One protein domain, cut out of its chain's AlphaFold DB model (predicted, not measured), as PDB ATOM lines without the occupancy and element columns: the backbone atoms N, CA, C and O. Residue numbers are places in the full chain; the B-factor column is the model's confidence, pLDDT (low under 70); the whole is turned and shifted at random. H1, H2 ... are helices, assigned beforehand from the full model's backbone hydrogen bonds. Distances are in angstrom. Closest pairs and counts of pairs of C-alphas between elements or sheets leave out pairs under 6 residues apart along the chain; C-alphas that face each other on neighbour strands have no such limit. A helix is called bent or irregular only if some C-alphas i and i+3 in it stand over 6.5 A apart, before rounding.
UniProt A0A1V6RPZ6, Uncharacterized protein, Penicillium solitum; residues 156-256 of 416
ATOM      1  N   GLN A 156     -38.989 -28.656  -9.114       71.88
ATOM      2  CA  GLN A 156     -38.478 -27.293  -9.242       71.88
ATOM      3  C   GLN A 156     -37.306 -27.025  -8.291       71.88
ATOM      4  O   GLN A 156     -36.299 -26.472  -8.718       71.88
ATOM      5  N   PHE A 157     -37.389 -27.472  -7.036       80.88
ATOM      6  CA  PHE A 157     -36.285 -27.360  -6.081       80.88
ATOM      7  C   PHE A 157     -35.026 -28.082  -6.578       80.88
ATOM      8  O   PHE A 157     -33.941 -27.501  -6.574       80.88
ATOM      9  N   ASP A 158     -35.162 -29.318  -7.063       80.25
ATOM     10  CA  ASP A 158     -34.031 -30.087  -7.592       80.25
ATOM     11  C   ASP A 158     -33.395 -29.379  -8.809       80.25
ATOM     12  O   ASP A 158     -32.170 -29.361  -8.957       80.25
ATOM     13  N   HIS A 159     -34.212 -28.756  -9.668       79.25
ATOM     14  CA  HIS A 159     -33.737 -27.937 -10.785       79.25
ATOM     15  C   HIS A 159     -32.982 -26.687 -10.307       79.25
ATOM     16  O   HIS A 159     -31.854 -26.444 -10.741       79.25
ATOM     17  N   ASP A 160     -33.564 -25.929  -9.377       82.44
ATOM     18  CA  ASP A 160     -32.975 -24.704  -8.831       82.44
ATOM     19  C   ASP A 160     -31.642 -24.989  -8.127       82.44
ATOM     20  O   ASP A 160     -30.672 -24.241  -8.275       82.44
ATOM     21  N   MET A 161     -31.546 -26.107  -7.401       87.62
ATOM     22  CA  MET A 161     -30.311 -26.501  -6.721       87.62
ATOM     23  C   MET A 161     -29.216 -26.907  -7.707       87.62
ATOM     24  O   MET A 161     -28.063 -26.508  -7.528       87.62
ATOM     25  N   ARG A 162     -29.549 -27.630  -8.786       85.88
ATOM     26  CA  ARG A 162     -28.583 -27.941  -9.856       85.88
ATOM     27  C   ARG A 162     -28.090 -26.688 -10.574       85.88
ATOM     28  O   ARG A 162     -26.908 -26.598 -10.910       85.88
ATOM     29  N   ASP A 163     -28.957 -25.705 -10.768       85.81
ATOM     30  CA  ASP A 163     -28.604 -24.411 -11.351       85.81
ATOM     31  C   ASP A 163     -27.654 -23.614 -10.429       85.81
ATOM     32  O   ASP A 163     -26.625 -23.098 -10.874       85.81
ATOM     33  N   VAL A 164     -27.895 -23.619  -9.111       87.12
ATOM     34  CA  VAL A 164     -26.951 -23.076  -8.112       87.12
ATOM     35  C   VAL A 164     -25.596 -23.797  -8.156       87.12
ATOM     36  O   VAL A 164     -24.558 -23.131  -8.179       87.12
ATOM     37  N   MET A 165     -25.584 -25.134  -8.225       87.56
ATOM     38  CA  MET A 165     -24.352 -25.935  -8.331       87.56
ATOM     39  C   MET A 165     -23.574 -25.628  -9.615       87.56
ATOM     40  O   MET A 165     -22.356 -25.477  -9.576       87.56
ATOM     41  N   THR A 166     -24.281 -25.489 -10.737       87.38
ATOM     42  CA  THR A 166     -23.691 -25.200 -12.053       87.38
ATOM     43  C   THR A 166     -23.058 -23.814 -12.089       87.38
ATOM     44  O   THR A 166     -21.943 -23.658 -12.588       87.38
ATOM     45  N   ARG A 167     -23.732 -22.804 -11.520       85.38
ATOM     46  CA  ARG A 167     -23.176 -21.447 -11.406       85.38
ATOM     47  C   ARG A 167     -21.987 -21.367 -10.450       85.38
ATOM     48  O   ARG A 167     -21.143 -20.490 -10.623       85.38
ATOM     49  N   GLY A 168     -21.930 -22.234  -9.438       81.31
ATOM     50  CA  GLY A 168     -20.890 -22.202  -8.406       81.31
ATOM     51  C   GLY A 168     -20.895 -20.912  -7.576       81.31
ATOM     52  O   GLY A 168     -19.861 -20.522  -7.028       81.31
ATOM     53  N   ASP A 169     -22.041 -20.226  -7.512       83.19
ATOM     54  CA  ASP A 169     -22.199 -18.981  -6.766       83.19
ATOM     55  C   ASP A 169     -22.272 -19.270  -5.261       83.19
ATOM     56  O   ASP A 169     -23.266 -19.784  -4.738       83.19
ATOM     57  N   LYS A 170     -21.204 -18.900  -4.552       86.00
ATOM     58  CA  LYS A 170     -21.081 -19.094  -3.105       86.00
ATOM     59  C   LYS A 170     -22.122 -18.300  -2.321       86.00
ATOM     60  O   LYS A 170     -22.536 -18.750  -1.257       86.00
ATOM     61  N   ASP A 171     -22.561 -17.143  -2.810       83.00
ATOM     62  CA  ASP A 171     -23.567 -16.337  -2.116       83.00
ATOM     63  C   ASP A 171     -24.971 -16.920  -2.284       83.00
ATOM     64  O   ASP A 171     -25.774 -16.857  -1.351       83.00
ATOM     65  N   ALA A 172     -25.248 -17.573  -3.416       82.62
ATOM     66  CA  ALA A 172     -26.442 -18.396  -3.579       82.62
ATOM     67  C   ALA A 172     -26.381 -19.652  -2.692       82.62
ATOM     68  O   ALA A 172     -27.326 -19.921  -1.956       82.62
ATOM     69  N   MET A 173     -25.253 -20.370  -2.667       82.00
ATOM     70  CA  MET A 173     -25.077 -21.566  -1.825       82.00
ATOM     71  C   MET A 173     -25.232 -21.270  -0.324       82.00
ATOM     72  O   MET A 173     -25.808 -22.078   0.401       82.00
ATOM     73  N   LYS A 174     -24.798 -20.092   0.154       81.06
ATOM     74  CA  LYS A 174     -25.007 -19.651   1.551       81.06
ATOM     75  C   LYS A 174     -26.481 -19.590   1.957       81.06
ATOM     76  O   LYS A 174     -26.772 -19.732   3.141       81.06
ATOM     77  N   LYS A 175     -27.393 -19.350   1.009       83.31
ATOM     78  CA  LYS A 175     -28.842 -19.281   1.271       83.31
ATOM     79  C   LYS A 175     -29.469 -20.662   1.480       83.31
ATOM     80  O   LYS A 175     -30.574 -20.726   2.006       83.31
ATOM     81  N   HIS A 176     -28.752 -21.732   1.130       81.44
ATOM     82  CA  HIS A 176     -29.192 -23.124   1.246       81.44
ATOM     83  C   HIS A 176     -28.232 -23.935   2.145       81.44
ATOM     84  O   HIS A 176     -27.552 -24.853   1.675       81.44
ATOM     85  N   PRO A 177     -28.105 -23.584   3.444       77.88
ATOM     86  CA  PRO A 177     -27.179 -24.244   4.372       77.88
ATOM     87  C   PRO A 177     -27.582 -25.683   4.731       77.88
ATOM     88  O   PRO A 177     -26.777 -26.432   5.292       77.88
ATOM     89  N   ASP A 178     -28.824 -26.047   4.432       73.25
ATOM     90  CA  ASP A 178     -29.408 -27.384   4.480       73.25
ATOM     91  C   ASP A 178     -28.908 -28.282   3.343       73.25
ATOM     92  O   ASP A 178     -28.703 -29.474   3.565       73.25
ATOM     93  N   VAL A 179     -28.618 -27.706   2.170       79.69
ATOM     94  CA  VAL A 179     -28.114 -28.422   0.984       79.69
ATOM     95  C   VAL A 179     -26.589 -28.412   0.912       79.69
ATOM     96  O   VAL A 179     -25.980 -29.419   0.550       79.69
ATOM     97  N   PHE A 180     -25.951 -27.303   1.291       81.88
ATOM     98  CA  PHE A 180     -24.505 -27.122   1.172       81.88
ATOM     99  C   PHE A 180     -23.816 -26.984   2.527       81.88
ATOM    100  O   PHE A 180     -24.334 -26.386   3.475       81.88
ATOM    101  N   TYR A 181     -22.587 -27.482   2.618       78.50
ATOM    102  CA  TYR A 181     -21.683 -27.092   3.695       78.50
ATOM    103  C   TYR A 181     -21.238 -25.647   3.454       78.50
ATOM    104  O   TYR A 181     -20.581 -25.362   2.466       78.50
ATOM    105  N   VAL A 182     -21.593 -24.705   4.326       79.12
ATOM    106  CA  VAL A 182     -21.216 -23.284   4.144       79.12
ATOM    107  C   VAL A 182     -19.846 -22.972   4.759       79.12
ATOM    108  O   VAL A 182     -19.153 -22.044   4.339       79.12
ATOM    109  N   THR A 183     -19.433 -23.765   5.744       68.25
ATOM    110  CA  THR A 183     -18.207 -23.588   6.529       68.25
ATOM    111  C   THR A 183     -17.447 -24.910   6.652       68.25
ATOM    112  O   THR A 183     -17.998 -25.976   6.386       68.25
ATOM    113  N   GLY A 184     -16.174 -24.836   7.051       68.88
ATOM    114  CA  GLY A 184     -15.325 -26.009   7.275       68.88
ATOM    115  C   GLY A 184     -14.484 -26.423   6.062       68.88
ATOM    116  O   GLY A 184     -14.465 -25.752   5.031       68.88
ATOM    117  N   TYR A 185     -13.757 -27.535   6.203       65.94
ATOM    118  CA  TYR A 185     -12.838 -28.053   5.177       65.94
ATOM    119  C   TYR A 185     -13.562 -28.535   3.906       65.94
ATOM    120  O   TYR A 185     -12.998 -28.510   2.817       65.94
ATOM    121  N   VAL A 186     -14.834 -28.912   4.044       74.12
ATOM    122  CA  VAL A 186     -15.718 -29.353   2.955       74.12
ATOM    123  C   VAL A 186     -16.698 -28.261   2.512       74.12
ATOM    124  O   VAL A 186     -17.732 -28.559   1.916       74.12
ATOM    125  N   ALA A 187     -16.415 -26.988   2.811       77.06
ATOM    126  CA  ALA A 187     -17.282 -25.886   2.408       77.06
ATOM    127  C   ALA A 187     -17.540 -25.879   0.889       77.06
ATOM    128  O   ALA A 187     -16.666 -26.199   0.085       77.06
ATOM    129  N   TRP A 188     -18.742 -25.447   0.521       83.44
ATOM    130  CA  TRP A 188     -19.310 -25.390  -0.827       83.44
ATOM    131  C   TRP A 188     -19.610 -26.753  -1.463       83.44
ATOM    132  O   TRP A 188     -19.920 -26.810  -2.651       83.44
ATOM    133  N   THR A 189     -19.567 -27.838  -0.682       84.25
ATOM    134  CA  THR A 189     -19.950 -29.180  -1.147       84.25
ATOM    135  C   THR A 189     -21.370 -29.562  -0.730       84.25
ATOM    136  O   THR A 189     -21.925 -29.008   0.224       84.25
ATOM    137  N   VAL A 190     -21.969 -30.501  -1.464       84.44
ATOM    138  CA  VAL A 190     -23.338 -30.987  -1.257       84.44
ATOM    139  C   VAL A 190     -23.400 -31.948  -0.069       84.44
ATOM    140  O   VAL A 190     -22.616 -32.895   0.041       84.44
ATOM    141  N   ARG A 191     -24.371 -31.728   0.816       81.06
ATOM    142  CA  ARG A 191     -24.645 -32.584   1.974       81.06
ATOM    143  C   ARG A 191     -25.275 -33.905   1.551       81.06
ATOM    144  O   ARG A 191     -26.004 -33.978   0.565       81.06
ATOM    145  N   SER A 192     -25.029 -34.945   2.346       78.31
ATOM    146  CA  SER A 192     -25.405 -36.319   2.005       78.31
ATOM    147  C   SER A 192     -26.876 -36.565   1.652       78.31
ATOM    148  O   SER A 192     -27.107 -37.383   0.765       78.31
ATOM    149  N   PRO A 193     -27.873 -35.873   2.244       75.81
ATOM    150  CA  PRO A 193     -29.270 -36.059   1.845       75.81
ATOM    151  C   PRO A 193     -29.577 -35.626   0.405       75.81
ATOM    152  O   PRO A 193     -30.546 -36.103  -0.173       75.81
ATOM    153  N   TYR A 194     -28.747 -34.758  -0.183       80.81
ATOM    154  CA  TYR A 194     -28.977 -34.148  -1.496       80.81
ATOM    155  C   TYR A 194     -27.994 -34.640  -2.569       80.81
ATOM    156  O   TYR A 194     -27.900 -34.060  -3.652       80.81
ATOM    157  N   TRP A 195     -27.240 -35.714  -2.305       84.69
ATOM    158  CA  TRP A 195     -26.311 -36.279  -3.292       84.69
ATOM    159  C   TRP A 195     -27.017 -36.763  -4.559       84.69
ATOM    160  O   TRP A 195     -26.490 -36.578  -5.651       84.69
ATOM    161  N   ASN A 196     -28.223 -37.312  -4.431       83.56
ATOM    162  CA  ASN A 196     -29.072 -37.692  -5.561       83.56
ATOM    163  C   ASN A 196     -29.419 -36.502  -6.472       83.56
ATOM    164  O   ASN A 196     -29.424 -36.653  -7.688       83.56
ATOM    165  N   VAL A 197     -29.635 -35.305  -5.917       84.25
ATOM    166  CA  VAL A 197     -29.912 -34.088  -6.701       84.25
ATOM    167  C   VAL A 197     -28.727 -33.731  -7.595       84.25
ATOM    168  O   VAL A 197     -28.920 -33.390  -8.765       84.25
ATOM    169  N   ALA A 198     -27.511 -33.836  -7.052       85.94
ATOM    170  CA  ALA A 198     -26.277 -33.563  -7.780       85.94
ATOM    171  C   ALA A 198     -25.954 -34.655  -8.815       85.94
ATOM    172  O   ALA A 198     -25.501 -34.352  -9.914       85.94
ATOM    173  N   LEU A 199     -26.188 -35.922  -8.464       86.44
ATOM    174  CA  LEU A 199     -25.803 -37.092  -9.256       86.44
ATOM    175  C   LEU A 199     -26.830 -37.514 -10.320       86.44
ATOM    176  O   LEU A 199     -26.520 -38.391 -11.123       86.44
ATOM    177  N   ALA A 200     -28.024 -36.918 -10.327       84.31
ATOM    178  CA  ALA A 200     -29.128 -37.306 -11.199       84.31
ATOM    179  C   ALA A 200     -28.794 -37.281 -12.702       84.31
ATOM    180  O   ALA A 200     -28.070 -36.406 -13.201       84.31
ATOM    181  N   THR A 201     -29.404 -38.221 -13.427       79.62
ATOM    182  CA  THR A 201     -29.362 -38.313 -14.890       79.62
ATOM    183  C   THR A 201     -30.703 -37.955 -15.537       79.62
ATOM    184  O   THR A 201     -31.765 -38.175 -14.955       79.62
ATOM    185  N   ASP A 202     -30.666 -37.412 -16.756       79.62
ATOM    186  CA  ASP A 202     -31.856 -37.218 -17.596       79.62
ATOM    187  C   ASP A 202     -32.436 -38.562 -18.086       79.62
ATOM    188  O   ASP A 202     -31.853 -39.627 -17.870       79.62
ATOM    189  N   ASP A 203     -33.578 -38.541 -18.774       79.44
ATOM    190  CA  ASP A 203     -34.223 -39.750 -19.322       79.44
ATOM    191  C   ASP A 203     -33.355 -40.495 -20.351       79.44
ATOM    192  O   ASP A 203     -33.598 -41.656 -20.666       79.44
ATOM    193  N   GLN A 204     -32.324 -39.830 -20.873       76.38
ATOM    194  CA  GLN A 204     -31.350 -40.381 -21.810       76.38
ATOM    195  C   GLN A 204     -30.076 -40.875 -21.101       76.38
ATOM    196  O   GLN A 204     -29.109 -41.252 -21.769       76.38
ATOM    197  N   GLY A 205     -30.054 -40.891 -19.763       72.81
ATOM    198  CA  GLY A 205     -28.935 -41.361 -18.949       72.81
ATOM    199  C   GLY A 205     -27.712 -40.437 -18.983       72.81
ATOM    200  O   GLY A 205     -26.603 -40.869 -18.665       72.81
ATOM    201  N   ASN A 206     -27.868 -39.180 -19.405       80.88
ATOM    202  CA  ASN A 206     -26.816 -38.174 -19.328       80.88
ATOM    203  C   ASN A 206     -26.880 -37.475 -17.970       80.88
ATOM    204  O   ASN A 206     -27.951 -37.078 -17.515       80.88
ATOM    205  N   ARG A 207     -25.725 -37.286 -17.326       84.50
ATOM    206  CA  ARG A 207     -25.656 -36.535 -16.067       84.50
ATOM    207  C   ARG A 207     -26.119 -35.096 -16.276       84.50
ATOM    208  O   ARG A 207     -25.668 -34.427 -17.205       84.50
ATOM    209  N   LEU A 208     -26.971 -34.621 -15.369       83.56
ATOM    210  CA  LEU A 208     -27.466 -33.243 -15.382       83.56
ATOM    211  C   LEU A 208     -26.382 -32.234 -14.972       83.56
ATOM    212  O   LEU A 208     -26.416 -31.085 -15.405       83.56
ATOM    213  N   LEU A 209     -25.406 -32.663 -14.164       86.94
ATOM    214  CA  LEU A 209     -24.201 -31.896 -13.851       86.94
ATOM    215  C   LEU A 209     -22.983 -32.488 -14.565       86.94
ATOM    216  O   LEU A 209     -22.784 -33.702 -14.593       86.94
ATOM    217  N   SER A 210     -22.138 -31.611 -15.106       85.19
ATOM    218  CA  SER A 210     -20.859 -32.018 -15.697       85.19
ATOM    219  C   SER A 210     -19.880 -32.547 -14.645       85.19
ATOM    220  O   SER A 210     -19.909 -32.120 -13.488       85.19
ATOM    221  N   ASP A 211     -18.966 -33.421 -15.065       85.69
ATOM    222  CA  ASP A 211     -17.923 -33.987 -14.202       85.69
ATOM    223  C   ASP A 211     -17.074 -32.896 -13.524       85.69
ATOM    224  O   ASP A 211     -16.779 -33.016 -12.341       85.69
ATOM    225  N   ASP A 212     -16.772 -31.792 -14.220       86.25
ATOM    226  CA  ASP A 212     -16.006 -30.660 -13.670       86.25
ATOM    227  C   ASP A 212     -16.756 -29.911 -12.556       86.25
ATOM    228  O   ASP A 212     -16.143 -29.347 -11.643       86.25
ATOM    229  N   VAL A 213     -18.088 -29.854 -12.645       87.44
ATOM    230  CA  VAL A 213     -18.938 -29.278 -11.595       87.44
ATOM    231  C   VAL A 213     -19.013 -30.250 -10.426       87.44
ATOM    232  O   VAL A 213     -18.808 -29.837  -9.285       87.44
ATOM    233  N   LEU A 214     -19.224 -31.540 -10.698       87.06
ATOM    234  CA  LEU A 214     -19.263 -32.588  -9.681       87.06
ATOM    235  C   LEU A 214     -17.946 -32.706  -8.913       87.06
ATOM    236  O   LEU A 214     -17.977 -32.804  -7.694       87.06
ATOM    237  N   ASP A 215     -16.792 -32.598  -9.567       86.75
ATOM    238  CA  ASP A 215     -15.486 -32.623  -8.898       86.75
ATOM    239  C   ASP A 215     -15.312 -31.449  -7.906       86.75
ATOM    240  O   ASP A 215     -14.547 -31.557  -6.948       86.75
ATOM    241  N   LYS A 216     -16.059 -30.347  -8.085       83.38
ATOM    242  CA  LYS A 216     -16.061 -29.186  -7.177       83.38
ATOM    243  C   LYS A 216     -17.107 -29.298  -6.072       83.38
ATOM    244  O   LYS A 216     -16.792 -29.030  -4.916       83.38
ATOM    245  N   VAL A 217     -18.347 -29.647  -6.419       86.88
ATOM    246  CA  VAL A 217     -19.478 -29.641  -5.469       86.88
ATOM    247  C   VAL A 217     -19.657 -30.981  -4.753       86.88
ATOM    248  O   VAL A 217     -20.256 -31.033  -3.683       86.88
ATOM    249  N   LEU A 218     -19.119 -32.067  -5.305       87.38
ATOM    250  CA  LEU A 218     -19.156 -33.410  -4.733       87.38
ATOM    251  C   LEU A 218     -17.875 -34.202  -5.096       87.38
ATOM    252  O   LEU A 218     -17.932 -35.147  -5.877       87.38
ATOM    253  N   PRO A 219     -16.702 -33.881  -4.515       81.94
ATOM    254  CA  PRO A 219     -15.399 -34.404  -4.966       81.94
ATOM    255  C   PRO A 219     -15.240 -35.939  -4.968       81.94
ATOM    256  O   PRO A 219     -14.343 -36.474  -5.615       81.94
ATOM    257  N   LYS A 220     -16.105 -36.669  -4.248       84.38
ATOM    258  CA  LYS A 220     -16.128 -38.142  -4.179       84.38
ATOM    259  C   LYS A 220     -17.272 -38.778  -4.976       84.38
ATOM    260  O   LYS A 220     -17.576 -39.950  -4.783       84.38
ATOM    261  N   TRP A 221     -17.903 -38.041  -5.888       85.75
ATOM    262  CA  TRP A 221     -19.096 -38.490  -6.616       85.75
ATOM    263  C   TRP A 221     -18.921 -39.842  -7.331       85.75
ATOM    264  O   TRP A 221     -19.851 -40.642  -7.354       85.75
ATOM    265  N   ARG A 222     -17.718 -40.152  -7.840       85.62
ATOM    266  CA  ARG A 222     -17.415 -41.453  -8.468       85.62
ATOM    267  C   ARG A 222     -17.454 -42.614  -7.466       85.62
ATOM    268  O   ARG A 222     -18.005 -43.653  -7.792       85.62
ATOM    269  N   GLN A 223     -16.917 -42.415  -6.260       79.56
ATOM    270  CA  GLN A 223     -16.957 -43.404  -5.169       79.56
ATOM    271  C   GLN A 223     -18.376 -43.563  -4.608       79.56
ATOM    272  O   GLN A 223     -18.763 -44.639  -4.158       79.56
ATOM    273  N   ILE A 224     -19.160 -42.485  -4.641       83.19
ATOM    274  CA  ILE A 224     -20.561 -42.497  -4.221       83.19
ATOM    275  C   ILE A 224     -21.408 -43.320  -5.203       83.19
ATOM    276  O   ILE A 224     -22.154 -44.193  -4.771       83.19
ATOM    277  N   LEU A 225     -21.254 -43.106  -6.517       82.19
ATOM    278  CA  LEU A 225     -21.990 -43.863  -7.541       82.19
ATOM    279  C   LEU A 225     -21.655 -45.360  -7.550       82.19
ATOM    280  O   LEU A 225     -22.499 -46.174  -7.905       82.19
ATOM    281  N   THR A 226     -20.445 -45.738  -7.138       76.44
ATOM    282  CA  THR A 226     -20.051 -47.148  -7.005       76.44
ATOM    283  C   THR A 226     -20.452 -47.767  -5.665       76.44
ATOM    284  O   THR A 226     -20.083 -48.908  -5.392       76.44
ATOM    285  N   GLY A 227     -21.144 -47.022  -4.798       65.75
ATOM    286  CA  GLY A 227     -21.543 -47.479  -3.465       65.75
ATOM    287  C   GLY A 227     -20.386 -47.641  -2.470       65.75
ATOM    288  O   GLY A 227     -20.601 -48.144  -1.369       65.75
ATOM    289  N   GLU A 228     -19.170 -47.204  -2.819       71.19
ATOM    290  CA  GLU A 228     -17.995 -47.227  -1.932       71.19
ATOM    291  C   GLU A 228     -18.140 -46.189  -0.810       71.19
ATOM    292  O   GLU A 228     -17.703 -46.402   0.318       71.19
ATOM    293  N   THR A 229     -18.803 -45.069  -1.108       72.06
ATOM    294  CA  THR A 229     -19.183 -44.052  -0.124       72.06
ATOM    295  C   THR A 229     -20.702 -43.965  -0.036       72.06
ATOM    296  O   THR A 229     -21.365 -43.598  -1.002       72.06
ATOM    297  N   ILE A 230     -21.255 -44.266   1.137       66.56
ATOM    298  CA  ILE A 230     -22.693 -44.156   1.417       66.56
ATOM    299  C   ILE A 230     -23.009 -42.884   2.222       66.56
ATOM    300  O   ILE A 230     -22.136 -42.390   2.942       66.56
ATOM    301  N   PRO A 231     -24.236 -42.340   2.116       64.81
ATOM    302  CA  PRO A 231     -24.674 -41.206   2.921       64.81
ATOM    303  C   PRO A 231     -24.506 -41.470   4.414       64.81
ATOM    304  O   PRO A 231     -24.591 -42.610   4.873       64.81
ATOM    305  N   THR A 232     -24.309 -40.412   5.196       60.72
ATOM    306  CA  THR A 232     -24.176 -40.552   6.646       60.72
ATOM    307  C   THR A 232     -25.472 -41.135   7.242       60.72
ATOM    308  O   THR A 232     -26.542 -40.556   7.024       60.72
ATOM    309  N   PRO A 233     -25.404 -42.210   8.060       52.56
ATOM    310  CA  PRO A 233     -26.582 -42.847   8.668       52.56
ATOM    311  C   PRO A 233     -27.443 -41.901   9.510       52.56
ATOM    312  O   PRO A 233     -28.639 -42.123   9.669       52.56
ATOM    313  N   LYS A 234     -26.842 -40.807   9.996       48.69
ATOM    314  CA  LYS A 234     -27.470 -39.730  10.775       48.69
ATOM    315  C   LYS A 234     -28.749 -39.161  10.146       48.69
ATOM    316  O   LYS A 234     -29.569 -38.609  10.868       48.69
ATOM    317  N   TYR A 235     -28.900 -39.267   8.828       50.22
ATOM    318  CA  TYR A 235     -30.031 -38.696   8.099       50.22
ATOM    319  C   TYR A 235     -31.124 -39.713   7.744       50.22
ATOM    320  O   TYR A 235     -32.110 -39.320   7.138       50.22
ATOM    321  N   GLY A 236     -30.966 -41.004   8.068       53.31
ATOM    322  CA  GLY A 236     -31.977 -42.029   7.756       53.31
ATOM    323  C   GLY A 236     -32.198 -42.296   6.257       53.31
ATOM    324  O   GLY A 236     -33.129 -42.998   5.891       53.31
ATOM    325  N   VAL A 237     -31.345 -41.759   5.374       62.12
ATOM    326  CA  VAL A 237     -31.495 -41.826   3.902       62.12
ATOM    327  C   VAL A 237     -30.639 -42.907   3.233       62.12
ATOM    328  O   VAL A 237     -30.483 -42.914   2.017       62.12
ATOM    329  N   VAL A 238     -30.010 -43.795   4.006       60.47
ATOM    330  CA  VAL A 238     -29.043 -44.764   3.460       60.47
ATOM    331  C   VAL A 238     -29.730 -45.773   2.544       60.47
ATOM    332  O   VAL A 238     -29.247 -46.010   1.437       60.47
ATOM    333  N   ASP A 239     -30.861 -46.329   2.973       60.94
ATOM    334  CA  ASP A 239     -31.562 -47.370   2.219       60.94
ATOM    335  C   ASP A 239     -32.268 -46.797   0.985       60.94
ATOM    336  O   ASP A 239     -32.154 -47.358  -0.104       60.94
ATOM    337  N   SER A 240     -32.887 -45.617   1.104       65.44
ATOM    338  CA  SER A 240     -33.480 -44.904  -0.037       65.44
ATOM    339  C   SER A 240     -32.430 -44.496  -1.071       65.44
ATOM    340  O   SER A 240     -32.645 -44.643  -2.274       65.44
ATOM    341  N   PHE A 241     -31.252 -44.060  -0.626       70.50
ATOM    342  CA  PHE A 241     -30.153 -43.739  -1.528       70.50
ATOM    343  C   PHE A 241     -29.575 -44.974  -2.228       70.50
ATOM    344  O   PHE A 241     -29.262 -44.906  -3.413       70.50
ATOM    345  N   ARG A 242     -29.453 -46.113  -1.532       71.12
ATOM    346  CA  ARG A 242     -29.012 -47.382  -2.140       71.12
ATOM    347  C   ARG A 242     -29.983 -47.861  -3.214       71.12
ATOM    348  O   ARG A 242     -29.541 -48.259  -4.288       71.12
ATOM    349  N   SER A 243     -31.283 -47.778  -2.947       69.19
ATOM    350  CA  SER A 243     -32.321 -48.105  -3.929       69.19
ATOM    351  C   SER A 243     -32.275 -47.165  -5.133       69.19
ATOM    352  O   SER A 243     -32.330 -47.622  -6.274       69.19
ATOM    353  N   TRP A 244     -32.094 -45.864  -4.896       82.38
ATOM    354  CA  TRP A 244     -31.923 -44.880  -5.964       82.38
ATOM    355  C   TRP A 244     -30.676 -45.161  -6.821       82.38
ATOM    356  O   TRP A 244     -30.770 -45.163  -8.044       82.38
ATOM    357  N   LEU A 245     -29.533 -45.476  -6.199       80.88
ATOM    358  CA  LEU A 245     -28.312 -45.864  -6.913       80.88
ATOM    359  C   LEU A 245     -28.524 -47.101  -7.791       80.88
ATOM    360  O   LEU A 245     -28.090 -47.105  -8.938       80.88
ATOM    361  N   ALA A 246     -29.202 -48.128  -7.272       77.56
ATOM    362  CA  ALA A 246     -29.499 -49.342  -8.029       77.56
ATOM    363  C   ALA A 246     -30.422 -49.063  -9.230       77.56
ATOM    364  O   ALA A 246     -30.235 -49.648 -10.297       77.56
ATOM    365  N   SER A 247     -31.390 -48.150  -9.077       75.56
ATOM    366  CA  SER A 247     -32.257 -47.706 -10.176       75.56
ATOM    367  C   SER A 247     -31.464 -46.953 -11.251       75.56
ATOM    368  O   SER A 247     -31.565 -47.280 -12.433       75.56
ATOM    369  N   GLU A 248     -30.591 -46.023 -10.857       80.19
ATOM    370  CA  GLU A 248     -29.744 -45.284 -11.803       80.19
ATOM    371  C   GLU A 248     -28.715 -46.189 -12.504       80.19
ATOM    372  O   GLU A 248     -28.473 -46.027 -13.701       80.19
ATOM    373  N   GLU A 249     -28.139 -47.172 -11.803       82.06
ATOM    374  CA  GLU A 249     -27.229 -48.160 -12.400       82.06
ATOM    375  C   GLU A 249     -27.957 -49.019 -13.439       82.06
ATOM    376  O   GLU A 249     -27.467 -49.198 -14.560       82.06
ATOM    377  N   LYS A 250     -29.160 -49.499 -13.103       81.19
ATOM    378  CA  LYS A 250     -30.017 -50.252 -14.024       81.19
ATOM    379  C   LYS A 250     -30.384 -49.412 -15.247       81.19
ATOM    380  O   LYS A 250     -30.191 -49.866 -16.370       81.19
ATOM    381  N   LYS A 251     -30.815 -48.166 -15.044       80.00
ATOM    382  CA  LYS A 251     -31.135 -47.216 -16.118       80.00
ATOM    383  C   LYS A 251     -29.939 -46.976 -17.041       80.00
ATOM    384  O   LYS A 251     -30.084 -47.002 -18.262       80.00
ATOM    385  N   ALA A 252     -28.744 -46.774 -16.488       81.44
ATOM    386  CA  ALA A 252     -27.533 -46.609 -17.286       81.44
ATOM    387  C   ALA A 252     -27.196 -47.873 -18.091       81.44
ATOM    388  O   ALA A 252     -26.829 -47.766 -19.263       81.44
ATOM    389  N   SER A 253     -27.364 -49.056 -17.493       83.12
ATOM    390  CA  SER A 253     -27.200 -50.342 -18.174       83.12
ATOM    391  C   SER A 253     -28.193 -50.504 -19.331       83.12
ATOM    392  O   SER A 253     -27.779 -50.821 -20.447       83.12
ATOM    393  N   ASP A 254     -29.476 -50.224 -19.093       82.19
ATOM    394  CA  ASP A 254     -30.553 -50.337 -20.086       82.19
ATOM    395  C   ASP A 254     -30.339 -49.384 -21.277       82.19
ATOM    396  O   ASP A 254     -30.609 -49.735 -22.426       82.19
ATOM    397  N   LEU A 255     -29.776 -48.199 -21.022       83.12
ATOM    398  CA  LEU A 255     -29.452 -47.192 -22.038       83.12
ATOM    399  C   LEU A 255     -28.056 -47.365 -22.668       83.12
ATOM    400  O   LEU A 255     -27.643 -46.545 -23.494       83.12
ATOM    401  N   GLY A 256     -27.301 -48.399 -22.280       80.38
ATOM    402  CA  GLY A 256     -25.945 -48.654 -22.778       80.38
ATOM    403  C   GLY A 256     -24.932 -47.558 -22.421       80.38
ATOM    404  O   GLY A 256     -23.939 -47.367 -23.130       80.38
TER     405      GLY A 256
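Overview. This is residues 156 to 256 of the 416 residues of an uncharacterized protein of Penicillium solitum (UniProt A0A1V6RPZ6). A short helix, H3, sits in the middle of a loose set of helices: H1 crosses it on one side, while H4 and the long H6 run along it at small angles on other sides, and little H5 lies between H4 and H6. Beyond H1, the short H2 and the long winding link of residues 174 to 191 make one end of the longest axis, and H6 makes the other. The printed part has 101 residues, with six named helices in the order H1 to H6 and no named strand, and its class is all helix. The whole is compact, with a radius of gyration of the C-alphas of 13.3 A, and spans 39 by 28 by 23 A.

Along the chain. H1 is residues 156 to 167, 16.5 A from first to last C-alpha, and begins at C-alpha 156 at (-38.478, -27.293, -9.242). H2 is residues 170 to 173. H3 is residues 192 to 199, 11.3 A long, with C-alpha 192 at (-25.405, -36.319, 2.005); it is irregular, C-alphas 193 and 196 being 7.6 A apart. H4 is residues 211 to 217, 9.9 A long, and H5 is residues 221 to 225. H6, residues 238 to 254, is the longest at 24.2 A and ends at C-alpha 254 at (-30.553, -50.337, -20.086).

Arrangement. H1 touches H3 about perpendicular, at 76 degrees, and their closest C-alphas, of Asp 158 and Val 197, are 5.8 A apart. H1 and H2 touch only at the corner, and only just, with 3 pairs of C-alphas within 8 A; Val 164 and Ala 172 have the closest C-alphas, 6.5 A apart. With residues 165 to 166 alone, H1 only just touches H4, also with 3 such pairs; the closest C-alphas, of Thr 166 and Val 213, are 6.3 A apart, and the lines stand about perpendicular at 81 degrees. H3 and H4 are close but not clearly touching, at a shallow tilt of 22 degrees, opposite ways; the closest C-alphas, of Ala 198 and Leu 214, are 7.3 A apart. H3 and H6 are close but not clearly touching, at a shallow tilt of 13 degrees, the same way; Asn 196 and Phe 241 have the closest C-alphas, 7.3 A apart. H5 is close to but not clearly touching H6, with the C-alphas of Leu 225 and Leu 245 closest at 6.7 A. H1 and H6 are apart, and so are H4 and H6. In H1, H5 and H6 every O i to N i+4 pair is within hydrogen-bond range; in H3 it is 2 of 4 and in H4 2 of 3, while H2 is too short for such a pair.

Size, cuts and confidence. The two C-alphas farthest apart, those of Thr 183 and Asp 254, are 39.7 A apart. The printed part has no cut. The links from H2 to H3, H3 to H4 and H5 to H6 are long, with 18, 11 and 12 residues; those from H1 to H2 and H4 to H5 are tight. The mean pLDDT of the printed part is 78.4, with residues 183 to 185, 227, 230 to 240 and 243 under 70.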